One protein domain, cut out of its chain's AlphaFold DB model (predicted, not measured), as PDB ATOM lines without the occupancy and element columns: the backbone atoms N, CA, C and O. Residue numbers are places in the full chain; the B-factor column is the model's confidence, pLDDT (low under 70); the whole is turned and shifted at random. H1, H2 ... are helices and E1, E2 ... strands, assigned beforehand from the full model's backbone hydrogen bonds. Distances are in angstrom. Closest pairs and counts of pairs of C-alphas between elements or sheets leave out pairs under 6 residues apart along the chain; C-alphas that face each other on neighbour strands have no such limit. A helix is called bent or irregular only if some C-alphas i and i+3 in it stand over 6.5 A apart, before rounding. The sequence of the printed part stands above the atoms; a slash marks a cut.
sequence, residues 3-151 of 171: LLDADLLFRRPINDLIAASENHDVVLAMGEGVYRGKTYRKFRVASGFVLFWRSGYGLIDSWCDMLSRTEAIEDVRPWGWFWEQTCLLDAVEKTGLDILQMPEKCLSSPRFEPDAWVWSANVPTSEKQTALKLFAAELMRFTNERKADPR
ATOM      1  N   LEU A   3      -8.300  35.832 130.350       92.44
ATOM      2  CA  LEU A   3      -6.847  35.718 130.299       92.44
ATOM      3  C   LEU A   3      -6.450  35.850 128.828       92.44
ATOM      4  O   LEU A   3      -6.983  35.132 127.984       92.44
ATOM      5  N   LEU A   4      -5.594  36.821 128.522       91.56
ATOM      6  CA  LEU A   4      -5.274  37.205 127.152       91.56
ATOM      7  C   LEU A   4      -3.775  37.430 127.012       91.56
ATOM      8  O   LEU A   4      -3.174  38.098 127.858       91.56
ATOM      9  N   ASP A   5      -3.215  36.963 125.904       89.56
ATOM     10  CA  ASP A   5      -1.915  37.411 125.439       89.56
ATOM     11  C   ASP A   5      -1.950  38.919 125.167       89.56
ATOM     12  O   ASP A   5      -2.950  39.505 124.739       89.56
ATOM     13  N   ALA A   6      -0.814  39.566 125.413       87.00
ATOM     14  CA  ALA A   6      -0.675  41.012 125.260       87.00
ATOM     15  C   ALA A   6      -0.678  41.475 123.792       87.00
ATOM     16  O   ALA A   6      -0.709  42.676 123.525       87.00
ATOM     17  N   ASP A   7      -0.617  40.545 122.841       83.81
ATOM     18  CA  ASP A   7      -0.537  40.820 121.410       83.81
ATOM     19  C   ASP A   7      -1.858  40.566 120.661       83.81
ATOM     20  O   ASP A   7      -1.870  40.447 119.434       83.81
ATOM     21  N   LEU A   8      -2.980  40.553 121.386       86.50
ATOM     22  CA  LEU A   8      -4.317  40.352 120.833       86.50
ATOM     23  C   LEU A   8      -5.062  41.660 120.513       86.50
ATOM     24  O   LEU A   8      -4.946  42.665 121.215       86.50
ATOM     25  N   LEU A   9      -5.900  41.626 119.472       85.19
ATOM     26  CA  LEU A   9      -6.840  42.692 119.110       85.19
ATOM     27  C   LEU A   9      -8.241  42.124 118.881       85.19
ATOM     28  O   LEU A   9      -8.455  41.305 117.986       85.19
ATOM     29  N   PHE A  10      -9.214  42.622 119.645       86.06
ATOM     30  CA  PHE A  10     -10.628  42.335 119.416       86.06
ATOM     31  C   PHE A  10     -11.147  43.097 118.195       86.06
ATOM     32  O   PHE A  10     -11.048  44.319 118.106       86.06
ATOM     33  N   ARG A  11     -11.737  42.351 117.265       83.25
ATOM     34  CA  ARG A  11     -12.291  42.825 115.990       83.25
ATOM     35  C   ARG A  11     -13.810  42.922 115.988       83.25
ATOM     36  O   ARG A  11     -14.394  43.558 115.114       83.25
ATOM     37  N   ARG A  12     -14.455  42.281 116.954       82.19
ATOM     38  CA  ARG A  12     -15.905  42.280 117.140       82.19
ATOM     39  C   ARG A  12     -16.241  42.710 118.565       82.19
ATOM     40  O   ARG A  12     -15.385  42.591 119.445       82.19
ATOM     41  N   PRO A  13     -17.469  43.195 118.815       84.38
ATOM     42  CA  PRO A  13     -17.905  43.508 120.166       84.38
ATOM     43  C   PRO A  13     -17.706  42.309 121.094       84.38
ATOM     44  O   PRO A  13     -18.180  41.209 120.813       84.38
ATOM     45  N   ILE A  14     -17.032  42.533 122.224       86.81
ATOM     46  CA  ILE A  14     -16.825  41.499 123.251       86.81
ATOM     47  C   ILE A  14     -18.175  40.975 123.768       86.81
ATOM     48  O   ILE A  14     -18.286  39.804 124.114       86.81
ATOM     49  N   ASN A  15     -19.221  41.804 123.751       88.62
ATOM     50  CA  ASN A  15     -20.568  41.417 124.169       88.62
ATOM     51  C   ASN A  15     -21.142  40.249 123.355       88.62
ATOM     52  O   ASN A  15     -21.813  39.406 123.938       88.62
ATOM     53  N   ASP A  16     -20.848  40.160 122.052       88.31
ATOM     54  CA  ASP A  16     -21.285  39.028 121.222       88.31
ATOM     55  C   ASP A  16     -20.656  37.723 121.718       88.31
ATOM     56  O   ASP A  16     -21.309  36.685 121.764       88.31
ATOM     57  N   LEU A  17     -19.373  37.785 122.090       88.38
ATOM     58  CA  LEU A  17     -18.633  36.638 122.604       88.38
ATOM     59  C   LEU A  17     -19.135  36.236 123.994       88.38
ATOM     60  O   LEU A  17     -19.336  35.056 124.250       88.38
ATOM     61  N   ILE A  18     -19.386  37.220 124.860       91.81
ATOM     62  CA  ILE A  18     -19.977  36.996 126.183       91.81
ATOM     63  C   ILE A  18     -21.332  36.299 126.034       91.81
ATOM     64  O   ILE A  18     -21.519  35.240 126.625       91.81
ATOM     65  N   ALA A  19     -22.228  36.835 125.201       91.75
ATOM     66  CA  ALA A  19     -23.552  36.262 124.965       91.75
ATOM     67  C   ALA A  19     -23.474  34.832 124.407       91.75
ATOM     68  O   ALA A  19     -24.174  33.946 124.882       91.75
ATOM     69  N   ALA A  20     -22.574  34.573 123.453       89.19
ATOM     70  CA  ALA A  20     -22.373  33.229 122.909       89.19
ATOM     71  C   ALA A  20     -21.838  32.223 123.944       89.19
ATOM     72  O   ALA A  20     -22.011  31.020 123.779       89.19
ATOM     73  N   SER A  21     -21.181  32.709 124.998       93.19
ATOM     74  CA  SER A  21     -20.522  31.879 126.008       93.19
ATOM     75  C   SER A  21     -21.296  31.699 127.308       93.19
ATOM     76  O   SER A  21     -20.820  30.974 128.172       93.19
ATOM     77  N   GLU A  22     -22.444  32.360 127.482       93.50
ATOM     78  CA  GLU A  22     -23.107  32.498 128.790       93.50
ATOM     79  C   GLU A  22     -23.554  31.173 129.425       93.50
ATOM     80  O   GLU A  22     -23.717  31.098 130.640       93.50
ATOM     81  N   ASN A  23     -23.728  30.132 128.607       94.88
ATOM     82  CA  ASN A  23     -24.185  28.809 129.034       94.88
ATOM     83  C   ASN A  23     -23.049  27.794 129.220       94.88
ATOM     84  O   ASN A  23     -23.334  26.628 129.462       94.88
ATOM     85  N   HIS A  24     -21.795  28.227 129.099       96.88
ATOM     86  CA  HIS A  24     -20.615  27.376 129.226       96.88
ATOM     87  C   HIS A  24     -19.769  27.819 130.419       96.88
ATOM     88  O   HIS A  24     -19.820  28.973 130.833       96.88
ATOM     89  N   ASP A  25     -18.942  26.931 130.966       96.88
ATOM     90  CA  ASP A  25     -18.055  27.264 132.083       96.88
ATOM     91  C   ASP A  25     -16.814  28.031 131.613       96.88
ATOM     92  O   ASP A  25     -16.316  28.933 132.300       96.88
ATOM     93  N   VAL A  26     -16.304  27.664 130.435       96.56
ATOM     94  CA  VAL A  26     -15.064  28.187 129.854       96.56
ATOM     95  C   VAL A  26     -15.200  28.292 128.335       96.56
ATOM     96  O   VAL A  26     -15.854  27.468 127.703       96.56
ATOM     97  N   VAL A  27     -14.540  29.278 127.729       95.44
ATOM     98  CA  VAL A  27     -14.325  29.363 126.281       95.44
ATOM     99  C   VAL A  27     -12.843  29.249 125.978       95.44
ATOM    100  O   VAL A  27     -12.028  29.982 126.546       95.44
ATOM    101  N   LEU A  28     -12.517  28.359 125.044       94.69
ATOM    102  CA  LEU A  28     -11.154  28.102 124.604       94.69
ATOM    103  C   LEU A  28     -11.064  28.063 123.083       94.69
ATOM    104  O   LEU A  28     -11.953  27.559 122.395       94.69
ATOM    105  N   ALA A  29      -9.936  28.543 122.571       91.69
ATOM    106  CA  ALA A  29      -9.511  28.263 121.212       91.69
ATOM    107  C   ALA A  29      -8.986  26.823 121.154       91.69
ATOM    108  O   ALA A  29      -7.928  26.533 121.710       91.69
ATOM    109  N   MET A  30      -9.722  25.915 120.514       91.69
ATOM    110  CA  MET A  30      -9.354  24.499 120.419       91.69
ATOM    111  C   MET A  30      -9.438  23.978 118.986       91.69
ATOM    112  O   MET A  30     -10.129  24.531 118.125       91.69
ATOM    113  N   GLY A  31      -8.714  22.894 118.726       90.12
ATOM    114  CA  GLY A  31      -8.733  22.202 117.448       90.12
ATOM    115  C   GLY A  31      -8.020  20.856 117.493       90.12
ATOM    116  O   GLY A  31      -7.606  20.361 118.539       90.12
ATOM    117  N   GLU A  32      -7.839  20.269 116.314       91.69
ATOM    118  CA  GLU A  32      -7.248  18.933 116.166       91.69
ATOM    119  C   GLU A  32      -5.729  18.897 116.413       91.69
ATOM    120  O   GLU A  32      -5.141  17.823 116.500       91.69
ATOM    121  N   GLY A  33      -5.061  20.053 116.501       91.75
ATOM    122  CA  GLY A  33      -3.607  20.131 116.680       91.75
ATOM    123  C   GLY A  33      -2.796  19.688 115.458       91.75
ATOM    124  O   GLY A  33      -1.660  19.226 115.588       91.75
ATOM    125  N   VAL A  34      -3.366  19.799 114.255       91.38
ATOM    126  CA  VAL A  34      -2.699  19.411 113.005       91.38
ATOM    127  C   VAL A  34      -1.723  20.499 112.552       91.38
ATOM    128  O   VAL A  34      -2.120  21.598 112.176       91.38
ATOM    129  N   TYR A  35      -0.435  20.161 112.493       88.12
ATOM    130  CA  TYR A  35       0.629  21.012 111.968       88.12
ATOM    131  C   TYR A  35       1.481  20.248 110.948       88.12
ATOM    132  O   TYR A  35       2.052  19.197 111.243       88.12
ATOM    133  N   ARG A  36       1.577  20.775 109.718       90.00
ATOM    134  CA  ARG A  36       2.324  20.161 108.596       90.00
ATOM    135  C   ARG A  36       1.979  18.675 108.371       90.00
ATOM    136  O   ARG A  36       2.866  17.851 108.164       90.00
ATOM    137  N   GLY A  37       0.689  18.340 108.435       93.31
ATOM    138  CA  GLY A  37       0.183  16.982 108.200       93.31
ATOM    139  C   GLY A  37       0.413  15.993 109.348       93.31
ATOM    140  O   GLY A  37       0.147  14.808 109.180       93.31
ATOM    141  N   LYS A  38       0.902  16.453 110.504       94.38
ATOM    142  CA  LYS A  38       1.050  15.648 111.721       94.38
ATOM    143  C   LYS A  38       0.226  16.251 112.850       94.38
ATOM    144  O   LYS A  38       0.110  17.470 112.937       94.38
ATOM    145  N   THR A  39      -0.306  15.404 113.717       94.50
ATOM    146  CA  THR A  39      -1.032  15.831 114.915       94.50
ATOM    147  C   THR A  39      -0.064  15.988 116.079       94.50
ATOM    148  O   THR A  39       0.715  15.079 116.358       94.50
ATOM    149  N   TYR A  40      -0.128  17.129 116.763       93.75
ATOM    150  CA  TYR A  40       0.618  17.395 117.988       93.75
ATOM    151  C   TYR A  40      -0.347  17.846 119.076       93.75
ATOM    152  O   TYR A  40      -1.082  18.820 118.906       93.75
ATOM    153  N   ARG A  41      -0.303  17.170 120.226       93.44
ATOM    154  CA  ARG A  41      -1.169  17.465 121.371       93.44
ATOM    155  C   ARG A  41      -1.031  18.914 121.834       93.44
ATOM    156  O   ARG A  41      -2.037  19.588 122.031       93.44
ATOM    157  N   LYS A  42       0.203  19.424 121.891       92.56
ATOM    158  CA  LYS A  42       0.509  20.814 122.262       92.56
ATOM    159  C   LYS A  42      -0.117  21.882 121.363       92.56
ATOM    160  O   LYS A  42      -0.059  23.039 121.736       92.56
ATOM    161  N   PHE A  43      -0.704  21.536 120.213       92.12
ATOM    162  CA  PHE A  43      -1.424  22.471 119.334       92.12
ATOM    163  C   PHE A  43      -2.954  22.324 119.400       92.12
ATOM    164  O   PHE A  43      -3.658  22.919 118.591       92.12
ATOM    165  N   ARG A  44      -3.495  21.507 120.315       93.25
ATOM    166  CA  ARG A  44      -4.950  21.269 120.414       93.25
ATOM    167  C   ARG A  44      -5.718  22.369 121.142       93.25
ATOM    168  O   ARG A  44      -6.931  22.455 120.988       93.25
ATOM    169  N   VAL A  45      -5.033  23.185 121.930       93.50
ATOM    170  CA  VAL A  45      -5.587  24.365 122.602       93.50
ATOM    171  C   VAL A  45      -4.638  25.526 122.354       93.50
ATOM    172  O   VAL A  45      -3.443  25.276 122.252       93.50
ATOM    173  N   ALA A  46      -5.143  26.752 122.252       90.50
ATOM    174  CA  ALA A  46      -4.335  27.964 122.312       90.50
ATOM    175  C   ALA A  46      -4.579  28.665 123.651       90.50
ATOM    176  O   ALA A  46      -5.728  28.912 124.016       90.50
ATOM    177  N   SER A  47      -3.514  28.962 124.389       91.94
ATOM    178  CA  SER A  47      -3.619  29.569 125.721       91.94
ATOM    179  C   SER A  47      -3.630  31.095 125.718       91.94
ATOM    180  O   SER A  47      -4.062  31.706 126.694       91.94
ATOM    181  N   GLY A  48      -3.256  31.713 124.595       90.06
ATOM    182  CA  GLY A  48      -3.287  33.165 124.443       90.06
ATOM    183  C   GLY A  48      -4.685  33.770 124.566       90.06
ATOM    184  O   GLY A  48      -4.811  34.968 124.785       90.06
ATOM    185  N   PHE A  49      -5.749  32.969 124.474       92.25
ATOM    186  CA  PHE A  49      -7.108  33.405 124.764       92.25
ATOM    187  C   PHE A  49      -7.824  32.387 125.647       92.25
ATOM    188  O   PHE A  49      -8.090  31.263 125.215       92.25
ATOM    189  N   VAL A  50      -8.243  32.816 126.839       94.38
ATOM    190  CA  VAL A  50      -9.165  32.052 127.679       94.38
ATOM    191  C   VAL A  50     -10.215  32.962 128.306       94.38
ATOM    192  O   VAL A  50      -9.898  33.999 128.893       94.38
ATOM    193  N   LEU A  51     -11.482  32.557 128.231       94.81
ATOM    194  CA  LEU A  51     -12.577  33.187 128.967       94.81
ATOM    195  C   LEU A  51     -13.144  32.187 129.973       94.81
ATOM    196  O   LEU A  51     -13.609  31.124 129.590       94.81
ATOM    197  N   PHE A  52     -13.142  32.551 131.253       94.06
ATOM    198  CA  PHE A  52     -13.726  31.746 132.326       94.06
ATOM    199  C   PHE A  52     -14.945  32.441 132.919       94.06
ATOM    200  O   PHE A  52     -14.879  33.620 133.301       94.06
ATOM    201  N   TRP A  53     -16.028  31.698 133.085       95.50
ATOM    202  CA  TRP A  53     -17.108  32.070 133.984       95.50
ATOM    203  C   TRP A  53     -16.788  31.631 135.405       95.50
ATOM    204  O   TRP A  53     -15.831  30.899 135.651       95.50
ATOM    205  N   ARG A  54     -17.571  32.108 136.376       93.94
ATOM    206  CA  ARG A  54     -17.339  31.774 137.787       93.94
ATOM    207  C   ARG A  54     -17.428  30.266 138.042       93.94
ATOM    208  O   ARG A  54     -16.695  29.762 138.887       93.94
ATOM    209  N   SER A  55     -18.295  29.562 137.318       94.56
ATOM    210  CA  SER A  55     -18.419  28.102 137.381       94.56
ATOM    211  C   SER A  55     -17.166  27.377 136.875       94.56
ATOM    212  O   SER A  55     -16.810  26.333 137.412       94.56
ATOM    213  N   GLY A  56     -16.425  27.974 135.937       94.31
ATOM    214  CA  GLY A  56     -15.182  27.429 135.389       94.31
ATOM    215  C   GLY A  56     -13.918  27.698 136.208       94.31
ATOM    216  O   GLY A  56     -12.830  27.348 135.758       94.31
ATOM    217  N   TYR A  57     -14.003  28.313 137.397       93.00
ATOM    218  CA  TYR A  57     -12.807  28.667 138.186       93.00
ATOM    219  C   TYR A  57     -11.979  27.450 138.612       93.00
ATOM    220  O   TYR A  57     -10.761  27.568 138.716       93.00
ATOM    221  N   GLY A  58     -12.594  26.271 138.743       93.19
ATOM    222  CA  GLY A  58     -11.860  25.028 139.001       93.19
ATOM    223  C   GLY A  58     -10.839  24.670 137.909       93.19
ATOM    224  O   GLY A  58      -9.878  23.952 138.186       93.19
ATOM    225  N   LEU A  59     -10.986  25.201 136.685       95.69
ATOM    226  CA  LEU A  59      -9.963  25.052 135.647       95.69
ATOM    227  C   LEU A  59      -8.687  25.821 135.983       95.69
ATOM    228  O   LEU A  59      -7.605  25.327 135.692       95.69
ATOM    229  N   ILE A  60      -8.804  27.003 136.591       93.56
ATOM    230  CA  ILE A  60      -7.651  27.835 136.955       93.56
ATOM    231  C   ILE A  60      -6.817  27.107 138.006       93.56
ATOM    232  O   ILE A  60      -5.612  26.969 137.824       93.56
ATOM    233  N   ASP A  61      -7.465  26.575 139.044       93.50
ATOM    234  CA  ASP A  61      -6.786  25.819 140.099       93.50
ATOM    235  C   ASP A  61      -6.083  24.580 139.519       93.50
ATOM    236  O   ASP A  61      -4.881  24.397 139.703       93.50
ATOM    237  N   SER A  62      -6.802  23.791 138.710       95.69
ATOM    238  CA  SER A  62      -6.243  22.621 138.018       95.69
ATOM    239  C   SER A  62      -5.062  22.991 137.116       95.69
ATOM    240  O   SER A  62      -4.057  22.282 137.060       95.69
ATOM    241  N   TRP A  63      -5.147  24.122 136.415       96.69
ATOM    242  CA  TRP A  63      -4.086  24.591 135.535       96.69
ATOM    243  C   TRP A  63      -2.856  25.063 136.308       96.69
ATOM    244  O   TRP A  63      -1.740  24.678 135.955       96.69
ATOM    245  N   CYS A  64      -3.038  25.821 137.391       95.62
ATOM    246  CA  CYS A  64      -1.963  26.195 138.307       95.62
ATOM    247  C   CYS A  64      -1.256  24.957 138.877       95.62
ATOM    248  O   CYS A  64      -0.022  24.914 138.887       95.62
ATOM    249  N   ASP A  65      -2.009  23.919 139.249       96.19
ATOM    250  CA  ASP A  65      -1.441  22.645 139.691       96.19
ATOM    251  C   ASP A  65      -0.596  21.995 138.583       96.19
ATOM    252  O   ASP A  65       0.531  21.564 138.843       96.19
ATOM    253  N   MET A  66      -1.078  21.960 137.331       96.38
ATOM    254  CA  MET A  66      -0.288  21.436 136.203       96.38
ATOM    255  C   MET A  66       0.984  22.247 135.951       96.38
ATOM    256  O   MET A  66       2.025  21.658 135.668       96.38
ATOM    257  N   LEU A  67       0.917  23.577 136.053       96.62
ATOM    258  CA  LEU A  67       2.057  24.470 135.825       96.62
ATOM    259  C   LEU A  67       3.168  24.286 136.862       96.62
ATOM    260  O   LEU A  67       4.328  24.571 136.561       96.62
ATOM    261  N   SER A  68       2.822  23.813 138.061       96.25
ATOM    262  CA  SER A  68       3.770  23.575 139.153       96.25
ATOM    263  C   SER A  68       4.618  22.307 138.971       96.25
ATOM    264  O   SER A  68       5.610  22.117 139.677       96.25
ATOM    265  N   ARG A  69       4.240  21.441 138.022       94.75
ATOM    266  CA  ARG A  69       4.911  20.167 137.747       94.75
ATOM    267  C   ARG A  69       6.325  20.363 137.219       94.75
ATOM    268  O   ARG A  69       6.621  21.304 136.485       94.75
ATOM    269  N   THR A  70       7.183  19.407 137.553       95.81
ATOM    270  CA  THR A  70       8.594  19.390 137.139       95.81
ATOM    271  C   THR A  70       8.904  18.302 136.115       95.81
ATOM    272  O   THR A  70      10.025  18.212 135.614       95.81
ATOM    273  N   GLU A  71       7.923  17.470 135.786       96.94
ATOM    274  CA  GLU A  71       8.018  16.422 134.781       96.94
ATOM    275  C   GLU A  71       7.630  16.955 133.400       96.94
ATOM    276  O   GLU A  71       6.705  17.751 133.261       96.94
ATOM    277  N   ALA A  72       8.313  16.488 132.356       95.62
ATOM    278  CA  ALA A  72       7.912  16.783 130.984       95.62
ATOM    279  C   ALA A  72       6.560  16.130 130.646       95.62
ATOM    280  O   ALA A  72       6.271  15.016 131.085       95.62
ATOM    281  N   ILE A  73       5.772  16.808 129.810       94.25
ATOM    282  CA  ILE A  73       4.544  16.269 129.220       94.25
ATOM    283  C   ILE A  73       4.837  16.028 127.739       94.25
ATOM    284  O   ILE A  73       5.077  16.970 126.987       94.25
ATOM    285  N   GLU A  74       4.855  14.757 127.332       91.81
ATOM    286  CA  GLU A  74       5.286  14.333 125.992       91.81
ATOM    287  C   GLU A  74       6.678  14.891 125.620       91.81
ATOM    288  O   GLU A  74       7.672  14.574 126.273       91.81
ATOM    289  N   ASP A  75       6.765  15.709 124.566       92.62
ATOM    290  CA  ASP A  75       7.994  16.351 124.099       92.62
ATOM    291  C   ASP A  75       8.189  17.778 124.649       92.62
ATOM    292  O   ASP A  75       9.135  18.472 124.260       92.62
ATOM    293  N   VAL A  76       7.325  18.219 125.569       96.50
ATOM    294  CA  VAL A  76       7.328  19.568 126.145       96.50
ATOM    295  C   VAL A  76       7.943  19.550 127.542       96.50
ATOM    296  O   VAL A  76       7.447  18.904 128.465       96.50
ATOM    297  N   ARG A  77       9.051  20.282 127.708       97.06
ATOM    298  CA  ARG A  77       9.738  20.433 128.999       97.06
ATOM    299  C   ARG A  77       9.075  21.516 129.860       97.06
ATOM    300  O   ARG A  77       8.594  22.500 129.291       97.06
ATOM    301  N   PRO A  78       9.153  21.402 131.200       97.50
ATOM    302  CA  PRO A  78       8.735  22.464 132.108       97.50
ATOM    303  C   PRO A  78       9.351  23.812 131.743       97.50
ATOM    304  O   PRO A  78      10.542  23.891 131.427       97.50
ATOM    305  N   TRP A  79       8.518  24.855 131.752       95.06
ATOM    306  CA  TRP A  79       8.872  26.241 131.400       95.06
ATOM    307  C   TRP A  79       9.415  26.438 129.974       95.06
ATOM    308  O   TRP A  79       9.917  27.508 129.634       95.06
ATOM    309  N   GLY A  80       9.318  25.410 129.128       94.81
ATOM    310  CA  GLY A  80       9.644  25.486 127.714       94.81
ATOM    311  C   GLY A  80       8.526  26.114 126.882       94.81
ATOM    312  O   GLY A  80       7.439  26.436 127.364       94.81
ATOM    313  N   TRP A  81       8.787  26.236 125.581       92.81
ATOM    314  CA  TRP A  81       7.759  26.610 124.612       92.81
ATOM    315  C   TRP A  81       6.588  25.631 124.673       92.81
ATOM    316  O   TRP A  81       6.804  24.422 124.705       92.81
ATOM    317  N   PHE A  82       5.366  26.165 124.648       94.31
ATOM    318  CA  PHE A  82       4.110  25.414 124.780       94.31
ATOM    319  C   PHE A  82       3.876  24.753 126.142       94.31
ATOM    320  O   PHE A  82       2.902  24.013 126.263       94.31
ATOM    321  N   TRP A  83       4.713  24.994 127.160       96.44
ATOM    322  CA  TRP A  83       4.505  24.406 128.488       96.44
ATOM    323  C   TRP A  83       3.134  24.772 129.050       96.44
ATOM    324  O   TRP A  83       2.322  23.898 129.332       96.44
ATOM    325  N   GLU A  84       2.849  26.067 129.126       95.50
ATOM    326  CA  GLU A  84       1.624  26.577 129.732       95.50
ATOM    327  C   GLU A  84       0.361  26.130 128.970       95.50
ATOM    328  O   GLU A  84      -0.575  25.620 129.587       95.50
ATOM    329  N   GLN A  85       0.402  26.147 127.639       95.00
ATOM    330  CA  GLN A  85      -0.643  25.616 126.763       95.00
ATOM    331  C   GLN A  85      -0.850  24.097 126.901       95.00
ATOM    332  O   GLN A  85      -1.979  23.606 126.872       95.00
ATOM    333  N   THR A  86       0.228  23.331 127.075       96.62
ATOM    334  CA  THR A  86       0.149  21.876 127.287       96.62
ATOM    335  C   THR A  86      -0.458  21.561 128.654       96.62
ATOM    336  O   THR A  86      -1.338  20.710 128.757       96.62
ATOM    337  N   CYS A  87      -0.059  22.301 129.692       97.44
ATOM    338  CA  CYS A  87      -0.659  22.227 131.022       97.44
ATOM    339  C   CYS A  87      -2.153  22.585 131.004       97.44
ATOM    340  O   CYS A  87      -2.933  21.935 131.699       97.44
ATOM    341  N   LEU A  88      -2.560  23.575 130.199       96.81
ATOM    342  CA  LEU A  88      -3.966  23.956 130.036       96.81
ATOM    343  C   LEU A  88      -4.789  22.796 129.477       96.81
ATOM    344  O   LEU A  88      -5.859  22.493 129.999       96.81
ATOM    345  N   LEU A  89      -4.278  22.118 128.447       96.38
ATOM    346  CA  LEU A  89      -4.962  20.970 127.858       96.38
ATOM    347  C   LEU A  89      -5.135  19.827 128.867       96.38
ATOM    348  O   LEU A  89      -6.219  19.257 128.970       96.38
ATOM    349  N   ASP A  90      -4.094  19.514 129.637       96.00
ATOM    350  CA  ASP A  90      -4.161  18.501 130.696       96.00
ATOM    351  C   ASP A  90      -5.167  18.872 131.796       96.00
ATOM    352  O   ASP A  90      -5.841  17.996 132.340       96.00
ATOM    353  N   ALA A  91      -5.276  20.157 132.138       96.06
ATOM    354  CA  ALA A  91      -6.250  20.648 133.107       96.06
ATOM    355  C   ALA A  91      -7.686  20.534 132.568       96.06
ATOM    356  O   ALA A  91      -8.578  20.046 133.267       96.06
ATOM    357  N   VAL A  92      -7.901  20.907 131.305       95.00
ATOM    358  CA  VAL A  92      -9.177  20.745 130.593       95.00
ATOM    359  C   VAL A  92      -9.630  19.287 130.606       95.00
ATOM    360  O   VAL A  92     -10.743  18.994 131.036       95.00
ATOM    361  N   GLU A  93      -8.753  18.357 130.225       93.00
ATOM    362  CA  GLU A  93      -9.093  16.932 130.146       93.00
ATOM    363  C   GLU A  93      -9.412  16.297 131.516       93.00
ATOM    364  O   GLU A  93      -9.998  15.216 131.563       93.00
ATOM    365  N   LYS A  94      -9.085  16.962 132.636       92.50
ATOM    366  CA  LYS A  94      -9.385  16.481 133.999       92.50
ATOM    367  C   LYS A  94     -10.599  17.114 134.664       92.50
ATOM    368  O   LYS A  94     -11.125  16.536 135.609       92.50
ATOM    369  N   THR A  95     -11.004  18.308 134.243       86.00
ATOM    370  CA  THR A  95     -11.961  19.130 135.008       86.00
ATOM    371  C   THR A  95     -13.423  18.813 134.701       86.00
ATOM    372  O   THR A  95     -14.286  19.163 135.498       86.00
ATOM    373  N   GLY A  96     -13.716  18.116 133.595       88.69
ATOM    374  CA  GLY A  96     -15.083  17.714 133.229       88.69
ATOM    375  C   GLY A  96     -16.052  18.885 133.012       88.69
ATOM    376  O   GLY A  96     -17.260  18.668 133.003       88.69
ATOM    377  N   LEU A  97     -15.522  20.104 132.882       93.88
ATOM    378  CA  LEU A  97     -16.278  21.341 132.707       93.88
ATOM    379  C   LEU A  97     -16.940  21.403 131.331       93.88
ATOM    380  O   LEU A  97     -16.448  20.807 130.368       93.88
ATOM    381  N   ASP A  98     -18.013  22.186 131.233       95.69
ATOM    382  CA  ASP A  98     -18.607  22.515 129.946       95.69
ATOM    383  C   ASP A  98     -17.786  23.603 129.243       95.69
ATOM    384  O   ASP A  98     -17.703  24.753 129.685       95.69
ATOM    385  N   ILE A  99     -17.141  23.227 128.143       95.00
ATOM    386  CA  ILE A  99     -16.208  24.084 127.419       95.00
ATOM    387  C   ILE A  99     -16.793  24.413 126.056       95.00
ATOM    388  O   ILE A  99     -16.926  23.541 125.193       95.00
ATOM    389  N   LEU A 100     -17.021  25.703 125.818       95.19
ATOM    390  CA  LEU A 100     -17.244  26.204 124.474       95.19
ATOM    391  C   LEU A 100     -15.929  26.162 123.696       95.19
ATOM    392  O   LEU A 100     -15.052  27.016 123.850       95.19
ATOM    393  N   GLN A 101     -15.808  25.162 122.831       93.38
ATOM    394  CA  GLN A 101     -14.685  25.041 121.912       93.38
ATOM    395  C   GLN A 101     -14.924  25.936 120.702       93.38
ATOM    396  O   GLN A 101     -15.826  25.698 119.898       93.38
ATOM    397  N   MET A 102     -14.095  26.962 120.551       89.62
ATOM    398  CA  MET A 102     -14.106  27.804 119.364       89.62
ATOM    399  C   MET A 102     -12.898  27.482 118.485       89.62
ATOM    400  O   MET A 102     -11.808  27.244 119.008       89.62
ATOM    401  N   PRO A 103     -13.045  27.508 117.149       85.88
ATOM    402  CA  PRO A 103     -11.909  27.319 116.260       85.88
ATOM    403  C   PRO A 103     -10.806  28.346 116.540       85.88
ATOM    404  O   PRO A 103     -11.091  29.533 116.698       85.88
ATOM    405  N   GLU A 104      -9.541  27.924 116.507       80.50
ATOM    406  CA  GLU A 104      -8.385  28.817 116.703       80.50
ATOM    407  C   GLU A 104      -8.427  30.032 115.763       80.50
ATOM    408  O   GLU A 104      -8.229  31.170 116.184       80.50
ATOM    409  N   LYS A 105      -8.824  29.823 114.501       79.31
ATOM    410  CA  LYS A 105      -9.010  30.894 113.507       79.31
ATOM    411  C   LYS A 105     -10.048  31.960 113.897       79.31
ATOM    412  O   LYS A 105     -10.100  33.004 113.259       79.31
ATOM    413  N   CYS A 106     -10.896  31.698 114.888       79.81
ATOM    414  CA  CYS A 106     -11.900  32.640 115.374       79.81
ATOM    415  C   CYS A 106     -11.408  33.462 116.576       79.81
ATOM    416  O   CYS A 106     -11.812  34.616 116.698       79.81
ATOM    417  N   LEU A 107     -10.558  32.896 117.441       78.56
ATOM    418  CA  LEU A 107     -10.152  33.502 118.723       78.56
ATOM    419  C   LEU A 107      -8.652  33.816 118.853       78.56
ATOM    420  O   LEU A 107      -8.259  34.517 119.778       78.56
ATOM    421  N   SER A 108      -7.808  33.303 117.964       67.81
ATOM    422  CA  SER A 108      -6.358  33.516 118.003       67.81
ATOM    423  C   SER A 108      -5.758  33.412 116.598       67.81
ATOM    424  O   SER A 108      -4.723  32.784 116.389       67.81
ATOM    425  N   SER A 109      -6.430  33.988 115.595       68.50
ATOM    426  CA  SER A 109      -5.977  33.853 114.208       68.50
ATOM    427  C   SER A 109      -4.663  34.605 113.967       68.50
ATOM    428  O   SER A 109      -4.640  35.829 114.130       68.50
ATOM    429  N   PRO A 110      -3.604  33.928 113.482       66.94
ATOM    430  CA  PRO A 110      -2.375  34.590 113.057       66.94
ATOM    431  C   PRO A 110      -2.481  35.179 111.638       66.94
ATOM    432  O   PRO A 110      -1.534  35.791 111.156       66.94
ATOM    433  N   ARG A 111      -3.599  34.968 110.923       69.12
ATOM    434  CA  ARG A 111      -3.744  35.286 109.487       69.12
ATOM    435  C   ARG A 111      -4.760  36.381 109.169       69.12
ATOM    436  O   ARG A 111      -5.167  36.499 108.019       69.12
ATOM    437  N   PHE A 112      -5.147  37.196 110.150       73.38
ATOM    438  CA  PHE A 112      -6.070  38.319 109.927       73.38
ATOM    439  C   PHE A 112      -7.391  37.910 109.255       73.38
ATOM    440  O   PHE A 112      -7.907  38.612 108.388       73.38
ATOM    441  N   GLU A 113      -7.940  36.758 109.645       78.69
ATOM    442  CA  GLU A 113      -9.186  36.248 109.064       78.69
ATOM    443  C   GLU A 113     -10.320  37.272 109.276       78.69
ATOM    444  O   GLU A 113     -10.514  37.720 110.415       78.69
ATOM    445  N   PRO A 114     -11.074  37.661 108.226       76.00
ATOM    446  CA  PRO A 114     -12.091  38.709 108.328       76.00
ATOM    447  C   PRO A 114     -13.144  38.437 109.408       76.00
ATOM    448  O   PRO A 114     -13.556  39.360 110.110       76.00
ATOM    449  N   ASP A 115     -13.519  37.176 109.599       76.94
ATOM    450  CA  ASP A 115     -14.583  36.787 110.530       76.94
ATOM    451  C   ASP A 115     -14.073  36.448 111.940       76.94
ATOM    452  O   ASP A 115     -14.850  36.018 112.798       76.94
ATOM    453  N   ALA A 116     -12.777  36.629 112.212       83.31
ATOM    454  CA  ALA A 116     -12.232  36.382 113.541       83.31
ATOM    455  C   ALA A 116     -12.754  37.410 114.560       83.31
ATOM    456  O   ALA A 116     -12.780  38.617 114.305       83.31
ATOM    457  N   TRP A 117     -13.126  36.928 115.750       86.56
ATOM    458  CA  TRP A 117     -13.401  37.786 116.905       86.56
ATOM    459  C   TRP A 117     -12.127  38.451 117.411       86.56
ATOM    460  O   TRP A 117     -12.174  39.609 117.832       86.56
ATOM    461  N   VAL A 118     -11.008  37.728 117.363       86.12
ATOM    462  CA  VAL A 118      -9.714  38.174 117.875       86.12
ATOM    463  C   VAL A 118      -8.605  37.838 116.879       86.12
ATOM    464  O   VAL A 118      -8.522  36.723 116.357       86.12
ATOM    465  N   TRP A 119      -7.744  38.818 116.628       85.06
ATOM    466  CA  TRP A 119      -6.491  38.651 115.896       85.06
ATOM    467  C   TRP A 119      -5.310  38.619 116.857       85.06
ATOM    468  O   TRP A 119      -5.327  39.332 117.857       85.06
ATOM    469  N   SER A 120      -4.275  37.852 116.515       82.38
ATOM    470  CA  SER A 120      -2.982  37.884 117.205       82.38
ATOM    471  C   SER A 120      -1.927  38.557 116.329       82.38
ATOM    472  O   SER A 120      -1.821  38.285 115.132       82.38
ATOM    473  N   ALA A 121      -1.130  39.439 116.931       71.56
ATOM    474  CA  ALA A 121       0.056  40.020 116.312       71.56
ATOM    475  C   ALA A 121       1.295  39.112 116.446       71.56
ATOM    476  O   ALA A 121       2.390  39.511 116.025       71.56
ATOM    477  N   ASN A 122       1.136  37.886 116.964       78.88
ATOM    478  CA  ASN A 122       2.158  36.842 116.965       78.88
ATOM    479  C   ASN A 122       2.311  36.206 115.573       78.88
ATOM    480  O   ASN A 122       2.010  35.037 115.334       78.88
ATOM    481  N   VAL A 123       2.757  37.018 114.619       76.62
ATOM    482  CA  VAL A 123       3.003  36.617 113.230       76.62
ATOM    483  C   VAL A 123       4.500  36.415 112.980       76.62
ATOM    484  O   VAL A 123       5.329  36.938 113.737       76.62
ATOM    485  N   PRO A 124       4.898  35.708 111.902       80.31
ATOM    486  CA  PRO A 124       6.298  35.637 111.500       80.31
ATOM    487  C   PRO A 124       6.941  37.028 111.414       80.31
ATOM    488  O   PRO A 124       6.311  37.993 110.984       80.31
ATOM    489  N   THR A 125       8.225  37.142 111.771       81.44
ATOM    490  CA  THR A 125       8.950  38.429 111.786       81.44
ATOM    491  C   THR A 125       8.840  39.193 110.463       81.44
ATOM    492  O   THR A 125       8.717  40.417 110.473       81.44
ATOM    493  N   SER A 126       8.828  38.477 109.334       83.81
ATOM    494  CA  SER A 126       8.645  39.039 107.989       83.81
ATOM    495  C   SER A 126       7.313  39.769 107.797       83.81
ATOM    496  O   SER A 126       7.224  40.671 106.972       83.81
ATOM    497  N   GLU A 127       6.286  39.406 108.561       82.56
ATOM    498  CA  GLU A 127       4.921  39.928 108.451       82.56
ATOM    499  C   GLU A 127       4.590  40.940 109.558       82.56
ATOM    500  O   GLU A 127       3.594  41.659 109.468       82.56
ATOM    501  N   LYS A 128       5.450  41.066 110.577       84.06
ATOM    502  CA  LYS A 128       5.188  41.853 111.791       84.06
ATOM    503  C   LYS A 128       4.902  43.329 111.514       84.06
ATOM    504  O   LYS A 128       4.008  43.909 112.117       84.06
ATOM    505  N   GLN A 129       5.609  43.942 110.565       85.19
ATOM    506  CA  GLN A 129       5.354  45.336 110.174       85.19
ATOM    507  C   GLN A 129       3.988  45.513 109.500       85.19
ATOM    508  O   GLN A 129       3.290  46.492 109.760       85.19
ATOM    509  N   THR A 130       3.590  44.567 108.650       84.62
ATOM    510  CA  THR A 130       2.271  44.576 108.006       84.62
ATOM    511  C   THR A 130       1.172  44.371 109.043       84.62
ATOM    512  O   THR A 130       0.217  45.144 109.072       84.62
ATOM    513  N   ALA A 131       1.356  43.408 109.948       81.69
ATOM    514  CA  ALA A 131       0.462  43.159 111.071       81.69
ATOM    515  C   ALA A 131       0.251  44.413 111.928       81.69
ATOM    516  O   ALA A 131      -0.884  44.826 112.143       81.69
ATOM    517  N   LEU A 132       1.331  45.080 112.342       82.50
ATOM    518  CA  LEU A 132       1.248  46.303 113.146       82.50
ATOM    519  C   LEU A 132       0.516  47.439 112.419       82.50
ATOM    520  O   LEU A 132      -0.268  48.153 113.043       82.50
ATOM    521  N   LYS A 133       0.719  47.598 111.104       85.94
ATOM    522  CA  LYS A 133      -0.016  48.594 110.304       85.94
ATOM    523  C   LYS A 133      -1.515  48.298 110.254       85.94
ATOM    524  O   LYS A 133      -2.309  49.224 110.396       85.94
ATOM    525  N   LEU A 134      -1.895  47.032 110.079       83.75
ATOM    526  CA  LEU A 134      -3.299  46.608 110.090       83.75
ATOM    527  C   LEU A 134      -3.936  46.821 111.469       83.75
ATOM    528  O   LEU A 134      -5.015  47.402 111.553       83.75
ATOM    529  N   PHE A 135      -3.239  46.439 112.544       82.94
ATOM    530  CA  PHE A 135      -3.672  46.681 113.925       82.94
ATOM    531  C   PHE A 135      -3.903  48.175 114.187       82.94
ATOM    532  O   PHE A 135      -4.953  48.560 114.700       82.94
ATOM    533  N   ALA A 136      -2.949  49.027 113.800       83.44
ATOM    534  CA  ALA A 136      -3.061  50.472 113.978       83.44
ATOM    535  C   ALA A 136      -4.232  51.063 113.176       83.44
ATOM    536  O   ALA A 136      -4.981  51.886 113.703       83.44
ATOM    537  N   ALA A 137      -4.420  50.632 111.925       85.19
ATOM    538  CA  ALA A 137      -5.527  51.090 111.089       85.19
ATOM    539  C   ALA A 137      -6.891  50.722 111.694       85.19
ATOM    540  O   ALA A 137      -7.778  51.575 111.761       85.19
ATOM    541  N   GLU A 138      -7.045  49.494 112.193       81.56
ATOM    542  CA  GLU A 138      -8.289  49.061 112.833       81.56
ATOM    543  C   GLU A 138      -8.557  49.772 114.155       81.56
ATOM    544  O   GLU A 138      -9.665  50.262 114.380       81.56
ATOM    545  N   LEU A 139      -7.541  49.915 115.008       78.94
ATOM    546  CA  LEU A 139      -7.675  50.655 116.261       78.94
ATOM    547  C   LEU A 139      -8.139  52.100 116.013       78.94
ATOM    548  O   LEU A 139      -9.019  52.612 116.713       78.94
ATOM    549  N   MET A 140      -7.584  52.755 114.989       84.12
ATOM    550  CA  MET A 140      -7.985  54.106 114.596       84.12
ATOM    551  C   MET A 140      -9.408  54.145 114.035       84.12
ATOM    552  O   MET A 140     -10.161  55.057 114.384       84.12
ATOM    553  N   ARG A 141      -9.811  53.157 113.221       83.31
ATOM    554  CA  ARG A 141     -11.188  53.038 112.716       83.31
ATOM    555  C   ARG A 141     -12.186  52.949 113.871       83.31
ATOM    556  O   ARG A 141     -13.084  53.786 113.946       83.31
ATOM    557  N   PHE A 142     -11.977  52.029 114.815       75.38
ATOM    558  CA  PHE A 142     -12.846  51.879 115.987       75.38
ATOM    559  C   PHE A 142     -12.899  53.140 116.853       75.38
ATOM    560  O   PHE A 142     -13.968  53.548 117.308       75.38
ATOM    561  N   THR A 143     -11.756  53.796 117.060       76.44
ATOM    562  CA  THR A 143     -11.696  55.043 117.837       76.44
ATOM    563  C   THR A 143     -12.502  56.159 117.165       76.44
ATOM    564  O   THR A 143     -13.203  56.915 117.842       76.44
ATOM    565  N   ASN A 144     -12.438  56.262 115.837       78.75
ATOM    566  CA  ASN A 144     -13.164  57.276 115.077       78.75
ATOM    567  C   ASN A 144     -14.672  56.996 115.019       78.75
ATOM    568  O   ASN A 144     -15.459  57.919 115.218       78.75
ATOM    569  N   GLU A 145     -15.077  55.740 114.824       79.62
ATOM    570  CA  GLU A 145     -16.484  55.319 114.884       79.62
ATOM    571  C   GLU A 145     -17.097  55.627 116.253       79.62
ATOM    572  O   GLU A 145     -18.187  56.191 116.341       79.62
ATOM    573  N   ARG A 146     -16.353  55.370 117.335       69.94
ATOM    574  CA  ARG A 146     -16.794  55.681 118.698       69.94
ATOM    575  C   ARG A 146     -16.963  57.187 118.940       69.94
ATOM    576  O   ARG A 146     -17.916  57.590 119.594       69.94
ATOM    577  N   LYS A 147     -16.080  58.028 118.386       69.62
ATOM    578  CA  LYS A 147     -16.207  59.504 118.438       69.62
ATOM    579  C   LYS A 147     -17.376  60.040 117.607       69.62
ATOM    580  O   LYS A 147     -17.830  61.165 117.847       69.62
ATOM    581  N   ALA A 148     -17.814  59.286 116.603       70.81
ATOM    582  CA  ALA A 148     -18.952  59.623 115.762       70.81
ATOM    583  C   ALA A 148     -20.291  59.154 116.357       70.81
ATOM    584  O   ALA A 148     -21.319  59.700 115.966       70.81
ATOM    585  N   ASP A 149     -20.298  58.212 117.316       69.56
ATOM    586  CA  ASP A 149     -21.523  57.771 117.995       69.56
ATOM    587  C   ASP A 149     -22.023  58.846 118.991       69.56
ATOM    588  O   ASP A 149     -21.378  59.105 120.018       69.56
ATOM    589  N   PRO A 150     -23.188  59.475 118.738       61.09
ATOM    590  CA  PRO A 150     -23.738  60.512 119.609       61.09
ATOM    591  C   PRO A 150     -24.085  60.005 121.018       61.09
ATOM    592  O   PRO A 150     -24.155  60.812 121.943       61.09
ATOM    593  N   ARG A 151     -24.250  58.689 121.217       63.06
ATOM    594  CA  ARG A 151     -24.512  58.093 122.538       63.06
ATOM    595  C   ARG A 151     -23.276  58.064 123.435       63.06
ATOM    596  O   ARG A 151     -23.423  58.090 124.651       63.06
TER     597      ARG A 151
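AT A GLANCE: This is residues 3 to 151 of the 171 residues of an uncharacterized protein of Methylocystis sp. MitZ-2018 (UniProt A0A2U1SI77). A small twisted sheet of three strands, E3, E2 and E4, has H3 over one face, with H2 packed on H3 and crossing it, and the short helices H1 and H4 on the other face. Beyond H4 lies a small ladder of two strands, E1 and E5, and past it runs the long helix H5; residues 143 to 151, at the end of the printed part, stick out. The printed part has 149 residues with five named helices and five named strands, in the order E1, H1, E2, E3, H2, H3, E4, H4, E5, H5. The class is mixed, helices and strands; the larger sheet, in the order E3, E2, E4, is mixed, and the ladder is antiparallel. The whole is compact, with a radius of gyration of the C-alphas of 16.9 A and spans of 53 by 39 by 26 A.

HOW THE PARTS SIT: Begin at residues 3 to 4, which pair, antiparallel, with residues 49 to 50 of E3, residues 45 to 52. Next find E1, residues 8 to 10, the antiparallel neighbour of E5, residues 118 to 120; N 9 and O 119 are within hydrogen-bond range at 2.9 A. In the larger sheet E2, residues 26 to 30, is the inner strand, and E3 and E4, residues 99 to 103, are the edge strands. This sheet is only just strongly twisted, its C-alphas lying up to 4.2 A off the best plane. E2 and E3 form an antiparallel hairpin, with N 27 and O 51 at 2.8 A and N 46 and O 29 at 2.8 A; E3 bends by 97 degrees at residue 48. E2 and E4 are parallel, with N 100 and O 26 at 2.8 A. H1, residues 14 to 21, is on this sheet at a height of 9.3 A, only just over E2, on which 3 of its C-alphas fall; on the local plane it runs across the strands, at 79 degrees to E2. H2, residues 54 to 67, only grazes the sheet, with residues 54 to 60. H3, residues 83 to 95, is on the opposite face from H1 at a height of 9.4 A; its closest C-alpha pair to E3 is Gln 85 and Ser 47, 5.1 A. H2 and H3 touch at a steep tilt of 51 degrees, opposite ways, closest at the C-alphas of Trp 63 and Ala 91, 5.1 A. H4, residues 104 to 107, is on the same face as H1; its closest C-alpha pair to E5 is Leu 107 and Val 118, 4.8 A. H5, residues 128 to 148, touches no helix; its closest C-alpha pair to E1 is Phe 135 and Leu 9, 7.3 A. Every O i to N i+4 pair is within hydrogen-bond range in H1, H3 and H5, and 7 of 10 in H2; H4 is too short for such a pair.

IN THESE COORDINATES: Find C-alpha 8 at (-4.317, 40.352, 120.833), where E1 begins. E3 runs 14.7 A from first to last C-alpha. H2 starts at C-alpha 54, (-17.339, 31.774, 137.787), and spans 20.8 A; it is irregular, with C-alphas 55 and 58 7.4 A apart. H3 spans 18.5 A, and H5 spans 30.2 A, ending at C-alpha 148, (-18.952, 59.623, 115.762).

THE WHOLE: Look for the two C-alphas farthest apart at Glu 71 and Pro 150, 56.4 A. The printed part has no cut. The long links are E2 to E3, 14 residues, and H2 to H3, 15 residues. The mean pLDDT of the printed part is 88.1; it is under 70 at residues 108 to 111, 146 to 147 and 149 to 151.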